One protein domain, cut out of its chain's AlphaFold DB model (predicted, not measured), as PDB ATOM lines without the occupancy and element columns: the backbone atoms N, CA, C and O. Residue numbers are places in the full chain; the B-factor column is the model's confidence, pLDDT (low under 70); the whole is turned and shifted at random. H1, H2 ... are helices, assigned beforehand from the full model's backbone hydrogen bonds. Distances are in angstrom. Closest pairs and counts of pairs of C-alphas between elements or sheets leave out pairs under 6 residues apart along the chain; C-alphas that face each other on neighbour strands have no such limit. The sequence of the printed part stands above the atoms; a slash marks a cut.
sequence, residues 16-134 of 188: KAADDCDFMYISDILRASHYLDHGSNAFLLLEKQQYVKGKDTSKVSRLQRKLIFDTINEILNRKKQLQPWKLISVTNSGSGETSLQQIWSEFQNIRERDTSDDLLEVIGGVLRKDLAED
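Overview. This is residues 16 to 134 of the 188 residues of the protein "DUF4378 domain-containing protein" of Hibiscus syriacus (UniProt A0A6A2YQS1). Three helices, H1, H3 and H5, cross one another steeply and make the core, with H2 packed on the later part of H1; H4 and H6 lie farthest out and touch no helix. The printed part has 119 residues with six named helices, H1 to H6 in chain order, and no named strand: all helix, with mostly crossed packing. It is only just compact, close to loose, with a radius of gyration of the C-alphas of 16.2 A and spans of 42 by 41 by 28 A.

Arrangement. H1, residues 16 to 35, touches H2, residues 42 to 52, with residues 28 to 33 alone; the closest C-alphas, of Ala 32 and Ala 42, are 6.5 A apart. H1 and H3, residues 59 to 81, touch at a steep tilt of 53 degrees, the same way, closest at the C-alphas of Ile 29 and Phe 69, 6.9 A. H2 and H3, a helical hairpin, only just touch, with 3 pairs of C-alphas within 8 A, closest at Phe 43 and Phe 69, 7.0 A. H3 and H4, residues 86 to 90, are only just apart, 8.1 A at the closest C-alphas. H5, residues 100 to 111, touches H1, closest at the C-alphas of Ser 27 and Leu 100, 6.8 A, and H3, closest at those of Ile 75 and Ile 103, 7.1 A. H6, residues 119 to 134, touches no helix. In each of the six helices every O i to N i+4 pair is within hydrogen-bond range.

Along the chain. H1 begins at C-alpha 16 (10.727, 44.571, -4.619) and is 29.4 A long. H3 is 32.6 A long. H6, 22.8 A long, ends at C-alpha 134 (21.873, 17.062, 2.364).

Size, cuts and confidence. The C-alphas farthest apart, of Tyr 35 and Asp 118, are 43.8 A apart. The printed part has no cut and no long link. Residues 34 to 39 stand free. Mean pLDDT of the printed part is 80.1; 27 residues are under 70, among them residues 81 to 97.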
ATOM      1  N   LYS A  16       9.539  44.339  -3.779       56.53
ATOM      2  CA  LYS A  16      10.727  44.571  -4.619       56.53
ATOM      3  C   LYS A  16      11.766  45.465  -3.934       56.53
ATOM      4  O   LYS A  16      12.957  45.215  -4.068       56.53
ATOM      5  N   ALA A  17      11.327  46.505  -3.221       61.28
ATOM      6  CA  ALA A  17      12.222  47.434  -2.529       61.28
ATOM      7  C   ALA A  17      12.812  46.833  -1.240       61.28
ATOM      8  O   ALA A  17      13.951  47.137  -0.872       61.28
ATOM      9  N   ALA A  18      12.045  45.972  -0.561       62.34
ATOM     10  CA  ALA A  18      12.522  45.189   0.573       62.34
ATOM     11  C   ALA A  18      13.585  44.167   0.138       62.34
ATOM     12  O   ALA A  18      14.628  44.069   0.785       62.34
ATOM     13  N   ASP A  19      13.370  43.493  -0.997       72.25
ATOM     14  CA  ASP A  19      14.329  42.547  -1.581       72.25
ATOM     15  C   ASP A  19      15.675  43.223  -1.904       72.25
ATOM     16  O   ASP A  19      16.738  42.703  -1.570       72.25
ATOM     17  N   ASP A  20      15.638  44.443  -2.446       83.31
ATOM     18  CA  ASP A  20      16.839  45.231  -2.754       83.31
ATOM     19  C   ASP A  20      17.597  45.664  -1.479       83.31
ATOM     20  O   ASP A  20      18.830  45.669  -1.426       83.31
ATOM     21  N   CYS A  21      16.870  45.986  -0.401       85.00
ATOM     22  CA  CYS A  21      17.472  46.301   0.896       85.00
ATOM     23  C   CYS A  21      18.146  45.083   1.539       85.00
ATOM     24  O   CYS A  21      19.240  45.224   2.099       85.00
ATOM     25  N   ASP A  22      17.507  43.916   1.463       90.94
ATOM     26  CA  ASP A  22      18.052  42.657   1.970       90.94
ATOM     27  C   ASP A  22      19.303  42.261   1.178       90.94
ATOM     28  O   ASP A  22      20.328  41.939   1.780       90.94
ATOM     29  N   PHE A  23      19.277  42.391  -0.152       91.06
ATOM     30  CA  PHE A  23      20.433  42.135  -1.011       91.06
ATOM     31  C   PHE A  23      21.649  42.988  -0.619       91.06
ATOM     32  O   PHE A  23      22.757  42.476  -0.433       91.06
ATOM     33  N   MET A  24      21.445  44.295  -0.425       91.75
ATOM     34  CA  MET A  24      22.516  45.201  -0.000       91.75
ATOM     35  C   MET A  24      23.044  44.861   1.396       91.75
ATOM     36  O   MET A  24      24.251  44.938   1.636       91.75
ATOM     37  N   TYR A  25      22.162  44.459   2.313       93.12
ATOM     38  CA  TYR A  25      22.563  44.032   3.650       93.12
ATOM     39  C   TYR A  25      23.383  42.737   3.614       93.12
ATOM     40  O   TYR A  25      24.421  42.662   4.266       93.12
ATOM     41  N   ILE A  26      22.999  41.760   2.790       94.00
ATOM     42  CA  ILE A  26      23.767  40.525   2.570       94.00
ATOM     43  C   ILE A  26      25.146  40.846   1.990       94.00
ATOM     44  O   ILE A  26      26.147  40.306   2.451       94.00
ATOM     45  N   SER A  27      25.230  41.788   1.052       92.50
ATOM     46  CA  SER A  27      26.508  42.260   0.512       92.50
ATOM     47  C   SER A  27      27.419  42.872   1.591       92.50
ATOM     48  O   SER A  27      28.630  42.634   1.602       92.50
ATOM     49  N   ASP A  28      26.850  43.624   2.539       92.50
ATOM     50  CA  ASP A  28      27.581  44.149   3.700       92.50
ATOM     51  C   ASP A  28      28.019  43.018   4.661       92.50
ATOM     52  O   ASP A  28      29.143  43.061   5.167       92.50
ATOM     53  N   ILE A  29      27.193  41.978   4.864       93.06
ATOM     54  CA  ILE A  29      27.545  40.787   5.663       93.06
ATOM     55  C   ILE A  29      28.734  40.048   5.045       93.06
ATOM     56  O   ILE A  29      29.703  39.761   5.748       93.06
ATOM     57  N   LEU A  30      28.697  39.782   3.736       90.81
ATOM     58  CA  LEU A  30      29.795  39.108   3.040       90.81
ATOM     59  C   LEU A  30      31.086  39.891   3.170       90.81
ATOM     60  O   LEU A  30      32.108  39.336   3.570       90.81
ATOM     61  N   ARG A  31      31.027  41.204   2.936       89.81
ATOM     62  CA  ARG A  31      32.180  42.081   3.116       89.81
ATOM     63  C   ARG A  31      32.738  41.965   4.531       89.81
ATOM     64  O   ARG A  31      33.928  41.723   4.687       89.81
ATOM     65  N   ALA A  32      31.891  42.071   5.553       89.75
ATOM     66  CA  ALA A  32      32.307  41.914   6.942       89.75
ATOM     67  C   ALA A  32      32.949  40.538   7.202       89.75
ATOM     68  O   ALA A  32      33.959  40.473   7.892       89.75
ATOM     69  N   SER A  33      32.432  39.464   6.600       86.88
ATOM     70  CA  SER A  33      32.972  38.108   6.758       86.88
ATOM     71  C   SER A  33      34.379  37.909   6.173       86.88
ATOM     72  O   SER A  33      35.107  37.039   6.642       86.88
ATOM     73  N   HIS A  34      34.779  38.720   5.183       84.25
ATOM     74  CA  HIS A  34      36.127  38.685   4.605       84.25
ATOM     75  C   HIS A  34      37.159  39.458   5.435       84.25
ATOM     76  O   HIS A  34      38.340  39.120   5.411       84.25
ATOM     77  N   TYR A  35      36.734  40.502   6.153       82.06
ATOM     78  CA  TYR A  35      37.636  41.381   6.911       82.06
ATOM     79  C   TYR A  35      37.674  41.091   8.412       82.06
ATOM     80  O   TYR A  35      38.609  41.519   9.090       82.06
ATOM     81  N   LEU A  36      36.654  40.426   8.953       78.88
ATOM     82  CA  LEU A  36      36.543  40.164  10.381       78.88
ATOM     83  C   LEU A  36      36.959  38.735  10.701       78.88
ATOM     84  O   LEU A  36      36.421  37.771  10.161       78.88
ATOM     85  N   ASP A  37      37.895  38.623  11.638       72.06
ATOM     86  CA  ASP A  37      38.289  37.349  12.221       72.06
ATOM     87  C   ASP A  37      37.170  36.771  13.108       72.06
ATOM     88  O   ASP A  37      36.301  37.497  13.608       72.06
ATOM     89  N   HIS A  38      37.208  35.459  13.336       64.31
ATOM     90  CA  HIS A  38      36.148  34.669  13.969       64.31
ATOM     91  C   HIS A  38      35.780  35.136  15.396       64.31
ATOM     92  O   HIS A  38      34.691  34.840  15.881       64.31
ATOM     93  N   GLY A  39      36.651  35.905  16.064       59.47
ATOM     94  CA  GLY A  39      36.408  36.489  17.391       59.47
ATOM     95  C   GLY A  39      35.684  37.846  17.408       59.47
ATOM     96  O   GLY A  39      35.324  38.331  18.481       59.47
ATOM     97  N   SER A  40      35.469  38.488  16.255       75.81
ATOM     98  CA  SER A  40      34.778  39.782  16.185       75.81
ATOM     99  C   SER A  40      33.259  39.620  16.120       75.81
ATOM    100  O   SER A  40      32.729  38.876  15.299       75.81
ATOM    101  N   ASN A  41      32.528  40.396  16.931       84.69
ATOM    102  CA  ASN A  41      31.064  40.479  16.868       84.69
ATOM    103  C   ASN A  41      30.605  41.241  15.605       84.69
ATOM    104  O   ASN A  41      30.157  42.389  15.681       84.69
ATOM    105  N   ALA A  42      30.712  40.596  14.439       90.06
ATOM    106  CA  ALA A  42      30.380  41.161  13.129       90.06
ATOM    107  C   ALA A  42      28.949  41.716  13.067       90.06
ATOM    108  O   ALA A  42      28.734  42.816  12.561       90.06
ATOM    109  N   PHE A  43      27.988  41.019  13.681       92.25
ATOM    110  CA  PHE A  43      26.605  41.486  13.769       92.25
ATOM    111  C   PHE A  43      26.483  42.841  14.477       92.25
ATOM    112  O   PHE A  43      25.787  43.733  14.003       92.25
ATOM    113  N   LEU A  44      27.184  43.029  15.601       91.62
ATOM    114  CA  LEU A  44      27.117  44.278  16.362       91.62
ATOM    115  C   LEU A  44      27.699  45.455  15.566       91.62
ATOM    116  O   LEU A  44      27.192  46.571  15.661       91.62
ATOM    117  N   LEU A  45      28.762  45.212  14.795       91.88
ATOM    118  CA  LEU A  45      29.363  46.218  13.919       91.88
ATOM    119  C   LEU A  45      28.384  46.635  12.815       91.88
ATOM    120  O   LEU A  45      28.149  47.827  12.617       91.88
ATOM    121  N   LEU A  46      27.782  45.651  12.145       92.38
ATOM    122  CA  LEU A  46      26.782  45.874  11.106       92.38
ATOM    123  C   LEU A  46      25.566  46.621  11.664       92.38
ATOM    124  O   LEU A  46      25.109  47.582  11.056       92.38
ATOM    125  N   GLU A  47      25.096  46.268  12.860       93.12
ATOM    126  CA  GLU A  47      23.960  46.940  13.497       93.12
ATOM    127  C   GLU A  47      24.275  48.405  13.847       93.12
ATOM    128  O   GLU A  47      23.457  49.295  13.604       93.12
ATOM    129  N   LYS A  48      25.490  48.698  14.334       91.38
ATOM    130  CA  LYS A  48      25.951  50.085  14.526       91.38
ATOM    131  C   LYS A  48      26.001  50.852  13.205       91.38
ATOM    132  O   LYS A  48      25.639  52.025  13.165       91.38
ATOM    133  N   GLN A  49      26.419  50.205  12.120       90.19
ATOM    134  CA  GLN A  49      26.435  50.820  10.796       90.19
ATOM    135  C   GLN A  49      25.015  51.132  10.295       90.19
ATOM    136  O   GLN A  49      24.800  52.200   9.725       90.19
ATOM    137  N   GLN A  50      24.038  50.250  10.535       90.12
ATOM    138  CA  GLN A  50      22.633  50.502  10.189       90.12
ATOM    139  C   GLN A  50      22.058  51.693  10.968       90.12
ATOM    140  O   GLN A  50      21.359  52.522  10.383       90.12
ATOM    141  N   TYR A  51      22.420  51.834  12.248       88.31
ATOM    142  CA  TYR A  51      22.053  52.998  13.059       88.31
ATOM    143  C   TYR A  51      22.578  54.311  12.456       88.31
ATOM    144  O   TYR A  51      21.820  55.261  12.281       88.31
ATOM    145  N   VAL A  52      23.859  54.354  12.067       89.75
ATOM    146  CA  VAL A  52      24.472  55.544  11.445       89.75
ATOM    147  C   VAL A  52      23.851  55.864  10.079       89.75
ATOM    148  O   VAL A  52      23.715  57.033   9.728       89.75
ATOM    149  N   LYS A  53      23.423  54.846   9.321       87.94
ATOM    150  CA  LYS A  53      22.694  55.006   8.049       87.94
ATOM    151  C   LYS A  53      21.239  55.484   8.234       87.94
ATOM    152  O   LYS A  53      20.547  55.666   7.238       87.94
ATOM    153  N   GLY A  54      20.764  55.666   9.471       86.56
ATOM    154  CA  GLY A  54      19.395  56.107   9.766       86.56
ATOM    155  C   GLY A  54      18.321  55.060   9.455       86.56
ATOM    156  O   GLY A  54      17.169  55.417   9.221       86.56
ATOM    157  N   LYS A  55      18.685  53.771   9.405       86.88
ATOM    158  CA  LYS A  55      17.736  52.666   9.188       86.88
ATOM    159  C   LYS A  55      16.929  52.380  10.454       86.88
ATOM    160  O   LYS A  55      17.345  52.725  11.556       86.88
ATOM    161  N   ASP A  56      15.791  51.703  10.289       87.19
ATOM    162  CA  ASP A  56      14.902  51.385  11.408       87.19
ATOM    163  C   ASP A  56      15.616  50.568  12.502       87.19
ATOM    164  O   ASP A  56      16.179  49.491  12.260       87.19
ATOM    165  N   THR A  57      15.570  51.097  13.723       87.56
ATOM    166  CA  THR A  57      16.139  50.518  14.943       87.56
ATOM    167  C   THR A  57      15.093  49.780  15.776       87.56
ATOM    168  O   THR A  57      15.365  49.411  16.923       87.56
ATOM    169  N   SER A  58      13.880  49.598  15.249       92.69
ATOM    170  CA  SER A  58      12.828  48.834  15.903       92.69
ATOM    171  C   SER A  58      13.303  47.419  16.240       92.69
ATOM    172  O   SER A  58      14.161  46.823  15.578       92.69
ATOM    173  N   LYS A  59      12.723  46.847  17.301       93.06
ATOM    174  CA  LYS A  59      13.039  45.472  17.712       93.06
ATOM    175  C   LYS A  59      12.750  44.471  16.593       93.06
ATOM    176  O   LYS A  59      13.510  43.522  16.438       93.06
ATOM    177  N   VAL A  60      11.682  44.696  15.827       92.62
ATOM    178  CA  VAL A  60      11.268  43.827  14.720       92.62
ATOM    179  C   VAL A  60      12.310  43.859  13.606       92.62
ATOM    180  O   VAL A  60      12.838  42.809  13.249       92.62
ATOM    181  N   SER A  61      12.707  45.044  13.137       91.00
ATOM    182  CA  SER A  61      13.724  45.156  12.084       91.00
ATOM    183  C   SER A  61      15.087  44.636  12.526       91.00
ATOM    184  O   SER A  61      15.795  44.015  11.736       91.00
ATOM    185  N   ARG A  62      15.451  44.815  13.803       92.69
ATOM    186  CA  ARG A  62      16.677  44.224  14.351       92.69
ATOM    187  C   ARG A  62      16.633  42.696  14.351       92.69
ATOM    188  O   ARG A  62      17.640  42.064  14.046       92.69
ATOM    189  N   LEU A  63      15.493  42.097  14.702       94.12
ATOM    190  CA  LEU A  63      15.314  40.643  14.658       94.12
ATOM    191  C   LEU A  63      15.368  40.112  13.223       94.12
ATOM    192  O   LEU A  63      16.034  39.109  12.991       94.12
ATOM    193  N   GLN A  64      14.757  40.806  12.263       92.38
ATOM    194  CA  GLN A  64      14.842  40.442  10.846       92.38
ATOM    195  C   GLN A  64      16.288  40.489  10.338       92.38
ATOM    196  O   GLN A  64      16.771  39.518   9.765       92.38
ATOM    197  N   ARG A  65      17.025  41.573  10.613       94.12
ATOM    198  CA  ARG A  65      18.451  41.675  10.257       94.12
ATOM    199  C   ARG A  65      19.304  40.604  10.924       94.12
ATOM    200  O   ARG A  65      20.270  40.138  10.323       94.12
ATOM    201  N   LYS A  66      18.972  40.225  12.161       94.31
ATOM    202  CA  LYS A  66      19.643  39.124  12.851       94.31
ATOM    203  C   LYS A  66      19.370  37.789  12.169       94.31
ATOM    204  O   LYS A  66      20.319  37.065  11.914       94.31
ATOM    205  N   LEU A  67      18.116  37.507  11.821       94.12
ATOM    206  CA  LEU A  67      17.752  36.290  11.102       94.12
ATOM    207  C   LEU A  67      18.514  36.188   9.775       94.12
ATOM    208  O   LEU A  67      19.147  35.175   9.524       94.12
ATOM    209  N   ILE A  68      18.539  37.268   8.984       94.75
ATOM    210  CA  ILE A  68      19.313  37.311   7.735       94.75
ATOM    211  C   ILE A  68      20.798  37.049   8.016       94.75
ATOM    212  O   ILE A  68      21.408  36.214   7.361       94.75
ATOM    213  N   PHE A  69      21.384  37.726   9.007       94.88
ATOM    214  CA  PHE A  69      22.790  37.536   9.372       94.88
ATOM    215  C   PHE A  69      23.110  36.086   9.761       94.88
ATOM    216  O   PHE A  69      24.106  35.536   9.289       94.88
ATOM    217  N   ASP A  70      22.274  35.473  10.597       93.56
ATOM    218  CA  ASP A  70      22.454  34.098  11.058       93.56
ATOM    219  C   ASP A  70      22.329  33.116   9.875       93.56
ATOM    220  O   ASP A  70      23.214  32.281   9.690       93.56
ATOM    221  N   THR A  71      21.331  33.287   8.996       93.38
ATOM    222  CA  THR A  71      21.158  32.465   7.783       93.38
ATOM    223  C   THR A  71      22.336  32.596   6.814       93.38
ATOM    224  O   THR A  71      22.838  31.592   6.315       93.38
ATOM    225  N   ILE A  72      22.833  33.810   6.549       93.00
ATOM    226  CA  ILE A  72      23.990  33.990   5.657       93.00
ATOM    227  C   ILE A  72      25.246  33.345   6.243       93.00
ATOM    228  O   ILE A  72      26.000  32.705   5.512       93.00
ATOM    229  N   ASN A  73      25.481  33.475   7.550       90.62
ATOM    230  CA  ASN A  73      26.616  32.804   8.183       90.62
ATOM    231  C   ASN A  73      26.498  31.288   8.132       90.62
ATOM    232  O   ASN A  73      27.512  30.615   7.963       90.62
ATOM    233  N   GLU A  74      25.288  30.751   8.259       89.25
ATOM    234  CA  GLU A  74      25.047  29.327   8.088       89.25
ATOM    235  C   GLU A  74      25.406  28.870   6.668       89.25
ATOM    236  O   GLU A  74      26.194  27.936   6.521       89.25
ATOM    237  N   ILE A  75      24.932  29.578   5.633       88.44
ATOM    238  CA  ILE A  75      25.288  29.315   4.228       88.44
ATOM    239  C   ILE A  75      26.810  29.355   4.036       88.44
ATOM    240  O   ILE A  75      27.405  28.436   3.470       88.44
ATOM    241  N   LEU A  76      27.468  30.405   4.536       87.00
ATOM    242  CA  LEU A  76      28.921  30.553   4.447       87.00
ATOM    243  C   LEU A  76      29.656  29.416   5.157       87.00
ATOM    244  O   LEU A  76      30.646  28.904   4.639       87.00
ATOM    245  N   ASN A  77      29.194  29.016   6.340       83.88
ATOM    246  CA  ASN A  77      29.816  27.952   7.111       83.88
ATOM    247  C   ASN A  77      29.646  26.588   6.433       83.88
ATOM    248  O   ASN A  77      30.627  25.858   6.307       83.88
ATOM    249  N   ARG A  78      28.447  26.278   5.919       80.06
ATOM    250  CA  ARG A  78      28.201  25.067   5.118       80.06
ATOM    251  C   ARG A  78      29.178  24.996   3.945       80.06
ATOM    252  O   ARG A  78      29.838  23.980   3.761       80.06
ATOM    253  N   LYS A  79      29.367  26.104   3.223       77.00
ATOM    254  CA  LYS A  79      30.300  26.174   2.085       77.00
ATOM    255  C   LYS A  79      31.771  26.061   2.475       77.00
ATOM    256  O   LYS A  79      32.532  25.444   1.741       77.00
ATOM    257  N   LYS A  80      32.173  26.596   3.632       76.00
ATOM    258  CA  LYS A  80      33.534  26.420   4.176       76.00
ATOM    259  C   LYS A  80      33.829  24.975   4.582       76.00
ATOM    260  O   LYS A  80      34.982  24.562   4.535       76.00
ATOM    261  N   GLN A  81      32.810  24.230   5.008       68.81
ATOM    262  CA  GLN A  81      32.937  22.825   5.405       68.81
ATOM    263  C   GLN A  81      32.898  21.853   4.217       68.81
ATOM    264  O   GLN A  81      33.200  20.670   4.389       68.81
ATOM    265  N   LEU A  82      32.567  22.325   3.009       64.38
ATOM    266  CA  LEU A  82      32.668  21.510   1.804       64.38
ATOM    267  C   LEU A  82      34.137  21.179   1.525       64.38
ATOM    268  O   LEU A  82      35.010  22.046   1.539       64.38
ATOM    269  N   GLN A  83      34.402  19.901   1.254       56.69
ATOM    270  CA  GLN A  83      35.728  19.451   0.849       56.69
ATOM    271  C   GLN A  83      36.168  20.214  -0.417       56.69
ATOM    272  O   GLN A  83      35.322  20.450  -1.288       56.69
ATOM    273  N   PRO A  84      37.464  20.554  -0.575       54.25
ATOM    274  CA  PRO A  84      37.980  21.356  -1.697       54.25
ATOM    275  C   PRO A  84      37.570  20.863  -3.090       54.25
ATOM    276  O   PRO A  84      37.561  21.614  -4.058       54.25
ATOM    277  N   TRP A  85      37.233  19.584  -3.182       50.59
ATOM    278  CA  TRP A  85      36.866  18.875  -4.389       50.59
ATOM    279  C   TRP A  85      35.365  18.986  -4.732       50.59
ATOM    280  O   TRP A  85      35.015  19.157  -5.901       50.59
ATOM    281  N   LYS A  86      34.481  19.121  -3.724       53.47
ATOM    282  CA  LYS A  86      33.055  19.469  -3.920       53.47
ATOM    283  C   LYS A  86      32.886  20.903  -4.418       53.47
ATOM    284  O   LYS A  86      31.942  21.193  -5.149       53.47
ATOM    285  N   LEU A  87      33.821  21.792  -4.068       51.53
ATOM    286  CA  LEU A  87      33.851  23.164  -4.582       51.53
ATOM    287  C   LEU A  87      33.990  23.205  -6.111       51.53
ATOM    288  O   LEU A  87      33.365  24.047  -6.742       51.53
ATOM    289  N   ILE A  88      34.707  22.258  -6.725       49.38
ATOM    290  CA  ILE A  88      34.928  22.224  -8.181       49.38
ATOM    291  C   ILE A  88      33.630  21.904  -8.942       49.38
ATOM    292  O   ILE A  88      33.405  22.438 -10.024       49.38
ATOM    293  N   SER A  89      32.758  21.062  -8.376       49.00
ATOM    294  CA  SER A  89      31.469  20.710  -8.994       49.00
ATOM    295  C   SER A  89      30.412  21.808  -8.825       49.00
ATOM    296  O   SER A  89      29.580  21.997  -9.711       49.00
ATOM    297  N   VAL A  90      30.462  22.557  -7.718       47.88
ATOM    298  CA  VAL A  90      29.491  23.618  -7.396       47.88
ATOM    299  C   VAL A  90      29.836  24.951  -8.073       47.88
ATOM    300  O   VAL A  90      28.940  25.740  -8.372       47.88
ATOM    301  N   THR A  91      31.111  25.214  -8.372       44.16
ATOM    302  CA  THR A  91      31.537  26.440  -9.054       44.16
ATOM    303  C   THR A  91      32.151  26.118 -10.416       44.16
ATOM    304  O   THR A  91      33.328  25.786 -10.513       44.16
ATOM    305  N   ASN A  92      31.418  26.364 -11.509       44.91
ATOM    306  CA  ASN A  92      31.977  26.436 -12.878       44.91
ATOM    307  C   ASN A  92      33.006  27.583 -13.067       44.91
ATOM    308  O   ASN A  92      33.415  27.901 -14.182       44.91
ATOM    309  N   SER A  93      33.406  28.238 -11.980       44.66
ATOM    310  CA  SER A  93      34.392  29.303 -11.897       44.66
ATOM    311  C   SER A  93      35.468  28.803 -10.938       44.66
ATOM    312  O   SER A  93      35.182  28.611  -9.764       44.66
ATOM    313  N   GLY A  94      36.692  28.590 -11.424       42.19
ATOM    314  CA  GLY A  94      37.828  28.052 -10.657       42.19
ATOM    315  C   GLY A  94      38.330  28.912  -9.484       42.19
ATOM    316  O   GLY A  94      39.451  28.707  -9.030       42.19
ATOM    317  N   SER A  95      37.535  29.870  -9.003       47.09
ATOM    318  CA  SER A  95      37.745  30.533  -7.720       47.09
ATOM    319  C   SER A  95      36.837  29.863  -6.695       47.09
ATOM    320  O   SER A  95      35.619  29.983  -6.789       47.09
ATOM    321  N   GLY A  96      37.416  29.185  -5.701       55.41
ATOM    322  CA  GLY A  96      36.688  28.613  -4.560       55.41
ATOM    323  C   GLY A  96      36.040  29.658  -3.636       55.41
ATOM    324  O   GLY A  96      35.731  29.356  -2.486       55.41
ATOM    325  N   GLU A  97      35.866  30.895  -4.108       62.25
ATOM    326  CA  GLU A  97      35.168  31.965  -3.412       62.25
ATOM    327  C   GLU A  97      33.673  31.930  -3.726       62.25
ATOM    328  O   GLU A  97      33.224  31.921  -4.874       62.25
ATOM    329  N   THR A  98      32.873  31.954  -2.667       70.25
ATOM    330  CA  THR A  98      31.417  31.960  -2.748       70.25
ATOM    331  C   THR A  98      30.922  33.302  -3.288       70.25
ATOM    332  O   THR A  98      31.055  34.328  -2.620       70.25
ATOM    333  N   SER A  99      30.333  33.313  -4.487       83.00
ATOM    334  CA  SER A  99      29.824  34.554  -5.086       83.00
ATOM    335  C   SER A  99      28.581  35.085  -4.357       83.00
ATOM    336  O   SER A  99      27.735  34.317  -3.891       83.00
ATOM    337  N   LEU A 100      28.425  36.414  -4.316       88.00
ATOM    338  CA  LEU A 100      27.238  37.066  -3.746       88.00
ATOM    339  C   LEU A 100      25.940  36.591  -4.414       88.00
ATOM    340  O   LEU A 100      24.951  36.381  -3.722       88.00
ATOM    341  N   GLN A 101      25.938  36.386  -5.736       86.00
ATOM    342  CA  GLN A 101      24.748  35.907  -6.448       86.00
ATOM    343  C   GLN A 101      24.337  34.499  -6.019       86.00
ATOM    344  O   GLN A 101      23.150  34.237  -5.855       86.00
ATOM    345  N   GLN A 102      25.302  33.607  -5.791       84.75
ATOM    346  CA  GLN A 102      25.005  32.257  -5.322       84.75
ATOM    347  C   GLN A 102      24.423  32.283  -3.905       84.75
ATOM    348  O   GLN A 102      23.446  31.601  -3.621       84.75
ATOM    349  N   ILE A 103      24.999  33.103  -3.026       89.56
ATOM    350  CA  ILE A 103      24.510  33.269  -1.653       89.56
ATOM    351  C   ILE A 103      23.113  33.890  -1.642       89.56
ATOM    352  O   ILE A 103      22.253  33.455  -0.886       89.56
ATOM    353  N   TRP A 104      22.866  34.871  -2.511       90.69
ATOM    354  CA  TRP A 104      21.550  35.471  -2.680       90.69
ATOM    355  C   TRP A 104      20.508  34.465  -3.175       90.69
ATOM    356  O   TRP A 104      19.424  34.385  -2.606       90.69
ATOM    357  N   SER A 105      20.844  33.658  -4.183       86.62
ATOM    358  CA  SER A 105      19.950  32.622  -4.707       86.62
ATOM    359  C   SER A 105      19.613  31.567  -3.653       86.62
ATOM    360  O   SER A 105      18.459  31.163  -3.540       86.62
ATOM    361  N   GLU A 106      20.594  31.122  -2.866       87.94
ATOM    362  CA  GLU A 106      20.357  30.176  -1.769       87.94
ATOM    363  C   GLU A 106      19.521  30.801  -0.654       87.94
ATOM    364  O   GLU A 106      18.589  30.175  -0.158       87.94
ATOM    365  N   PHE A 107      19.780  32.062  -0.306       90.81
ATOM    366  CA  PHE A 107      18.961  32.793   0.656       90.81
ATOM    367  C   PHE A 107      17.500  32.906   0.198       90.81
ATOM    368  O   PHE A 107      16.587  32.658   0.986       90.81
ATOM    369  N   GLN A 108      17.263  33.234  -1.077       88.81
ATOM    370  CA  GLN A 108      15.918  33.268  -1.651       88.81
ATOM    371  C   GLN A 108      15.255  31.890  -1.605       88.81
ATOM    372  O   GLN A 108      14.099  31.800  -1.201       88.81
ATOM    373  N   ASN A 109      15.997  30.827  -1.931       84.75
ATOM    374  CA  ASN A 109      15.502  29.458  -1.834       84.75
ATOM    375  C   ASN A 109      15.098  29.117  -0.390       84.75
ATOM    376  O   ASN A 109      13.997  28.638  -0.164       84.75
ATOM    377  N   ILE A 110      15.917  29.429   0.617       85.06
ATOM    378  CA  ILE A 110      15.578  29.182   2.032       85.06
ATOM    379  C   ILE A 110      14.346  29.992   2.469       85.06
ATOM    380  O   ILE A 110      13.540  29.526   3.275       85.06
ATOM    381  N   ARG A 111      14.179  31.211   1.942       83.69
ATOM    382  CA  ARG A 111      13.035  32.077   2.262       83.69
ATOM    383  C   ARG A 111      11.743  31.634   1.570       83.69
ATOM    384  O   ARG A 111      10.662  31.948   2.072       83.69
ATOM    385  N   GLU A 112      11.842  30.943   0.438       80.56
ATOM    386  CA  GLU A 112      10.700  30.424  -0.311       80.56
ATOM    387  C   GLU A 112       9.959  29.364   0.517       80.56
ATOM    388  O   GLU A 112      10.494  28.295   0.820       80.56
ATOM    389  N   ARG A 113       8.723  29.693   0.914       69.75
ATOM    390  CA  ARG A 113       7.841  28.809   1.683       69.75
ATOM    391  C   ARG A 113       6.817  28.152   0.774       69.75
ATOM    392  O   ARG A 113       6.228  28.825  -0.071       69.75
ATOM    393  N   ASP A 114       6.532  26.885   1.051       67.06
ATOM    394  CA  ASP A 114       5.383  26.199   0.472       67.06
ATOM    395  C   ASP A 114       4.096  26.896   0.924       67.06
ATOM    396  O   ASP A 114       3.835  27.062   2.117       67.06
ATOM    397  N   THR A 115       3.280  27.326  -0.037       69.00
ATOM    398  CA  THR A 115       2.020  28.043   0.207       69.00
ATOM    399  C   THR A 115       0.876  27.087   0.559       69.00
ATOM    400  O   THR A 115      -0.237  27.245   0.059       69.00
ATOM    401  N   SER A 116       1.154  26.050   1.350       76.69
ATOM    402  CA  SER A 116       0.142  25.090   1.796       76.69
ATOM    403  C   SER A 116      -0.571  25.603   3.046       76.69
ATOM    404  O   SER A 116       0.069  26.106   3.969       76.69
ATOM    405  N   ASP A 117      -1.894  25.440   3.093       77.81
ATOM    406  CA  ASP A 117      -2.704  25.752   4.277       77.81
ATOM    407  C   ASP A 117      -2.563  24.680   5.377       77.81
ATOM    408  O   ASP A 117      -2.889  24.936   6.540       77.81
ATOM    409  N   ASP A 118      -2.073  23.481   5.037       88.06
ATOM    410  CA  ASP A 118      -1.818  22.419   6.011       88.06
ATOM    411  C   ASP A 118      -0.429  22.566   6.643       88.06
ATOM    412  O   ASP A 118       0.604  22.455   5.981       88.06
ATOM    413  N   LEU A 119      -0.410  22.757   7.964       88.25
ATOM    414  CA  LEU A 119       0.809  22.907   8.751       88.25
ATOM    415  C   LEU A 119       1.726  21.680   8.646       88.25
ATOM    416  O   LEU A 119       2.947  21.840   8.658       88.25
ATOM    417  N   LEU A 120       1.167  20.468   8.551       86.94
ATOM    418  CA  LEU A 120       1.973  19.253   8.420       86.94
ATOM    419  C   LEU A 120       2.645  19.172   7.051       86.94
ATOM    420  O   LEU A 120       3.819  18.813   6.991       86.94
ATOM    421  N   GLU A 121       1.953  19.560   5.980       87.06
ATOM    422  CA  GLU A 121       2.562  19.700   4.654       87.06
ATOM    423  C   GLU A 121       3.635  20.790   4.622       87.06
ATOM    424  O   GLU A 121       4.708  20.554   4.076       87.06
ATOM    425  N   VAL A 122       3.421  21.943   5.270       85.44
ATOM    426  CA  VAL A 122       4.454  22.994   5.362       85.44
ATOM    427  C   VAL A 122       5.699  22.478   6.087       85.44
ATOM    428  O   VAL A 122       6.815  22.639   5.596       85.44
ATOM    429  N   ILE A 123       5.532  21.826   7.243       87.06
ATOM    430  CA  ILE A 123       6.659  21.256   7.996       87.06
ATOM    431  C   ILE A 123       7.332  20.139   7.187       87.06
ATOM    432  O   ILE A 123       8.558  20.089   7.099       87.06
ATOM    433  N   GLY A 124       6.545  19.250   6.581       83.56
ATOM    434  CA  GLY A 124       7.039  18.140   5.773       83.56
ATOM    435  C   GLY A 124       7.777  18.595   4.514       83.56
ATOM    436  O   GLY A 124       8.759  17.963   4.132       83.56
ATOM    437  N   GLY A 125       7.338  19.691   3.892       83.88
ATOM    438  CA  GLY A 125       7.991  20.341   2.757       83.88
ATOM    439  C   GLY A 125       9.359  20.902   3.129       83.88
ATOM    440  O   GLY A 125      10.355  20.541   2.500       83.88
ATOM    441  N   VAL A 126       9.431  21.672   4.222       84.06
ATOM    442  CA  VAL A 126      10.698  22.198   4.765       84.06
ATOM    443  C   VAL A 126      11.672  21.061   5.079       84.06
ATOM    444  O   VAL A 126      12.797  21.064   4.588       84.06
ATOM    445  N   LEU A 127      11.226  20.035   5.812       85.88
ATOM    446  CA  LEU A 127      12.080  18.897   6.166       85.88
ATOM    447  C   LEU A 127      12.557  18.112   4.938       85.88
ATOM    448  O   LEU A 127      13.708  17.687   4.900       85.88
ATOM    449  N   ARG A 128      11.705  17.911   3.923       84.00
ATOM    450  CA  ARG A 128      12.112  17.260   2.663       84.00
ATOM    451  C   ARG A 128      13.165  18.067   1.925       84.00
ATOM    452  O   ARG A 128      14.087  17.471   1.380       84.00
ATOM    453  N   LYS A 129      13.006  19.386   1.883       82.25
ATOM    454  CA  LYS A 129      13.927  20.299   1.210       82.25
ATOM    455  C   LYS A 129      15.299  20.281   1.885       82.25
ATOM    456  O   LYS A 129      16.291  20.077   1.191       82.25
ATOM    457  N   ASP A 130      15.331  20.335   3.216       76.31
ATOM    458  CA  ASP A 130      16.565  20.205   3.999       76.31
ATOM    459  C   ASP A 130      17.238  18.835   3.791       76.31
ATOM    460  O   ASP A 130      18.450  18.751   3.588       76.31
ATOM    461  N   LEU A 131      16.457  17.748   3.791       78.25
ATOM    462  CA  LEU A 131      16.985  16.389   3.634       78.25
ATOM    463  C   LEU A 131      17.464  16.098   2.200       78.25
ATOM    464  O   LEU A 131      18.443  15.380   2.012       78.25
ATOM    465  N   ALA A 132      16.792  16.642   1.182       70.69
ATOM    466  CA  ALA A 132      17.189  16.496  -0.218       70.69
ATOM    467  C   ALA A 132      18.470  17.284  -0.533       70.69
ATOM    468  O   ALA A 132      19.326  16.796  -1.268       70.69
ATOM    469  N   GLU A 133      18.629  18.476   0.046       65.44
ATOM    470  CA  GLU A 133      19.856  19.264  -0.082       65.44
ATOM    471  C   GLU A 133      21.053  18.552   0.576       65.44
ATOM    472  O   GLU A 133      22.145  18.524   0.003       65.44
ATOM    473  N   ASP A 134      20.846  17.895   1.723       60.22
ATOM    474  CA  ASP A 134      21.873  17.062   2.364       60.22
ATOM    475  C   ASP A 134      22.146  15.753   1.595       60.22
ATOM    476  O   ASP A 134      23.278  15.277   1.550       60.22
TER     477      ASP A 134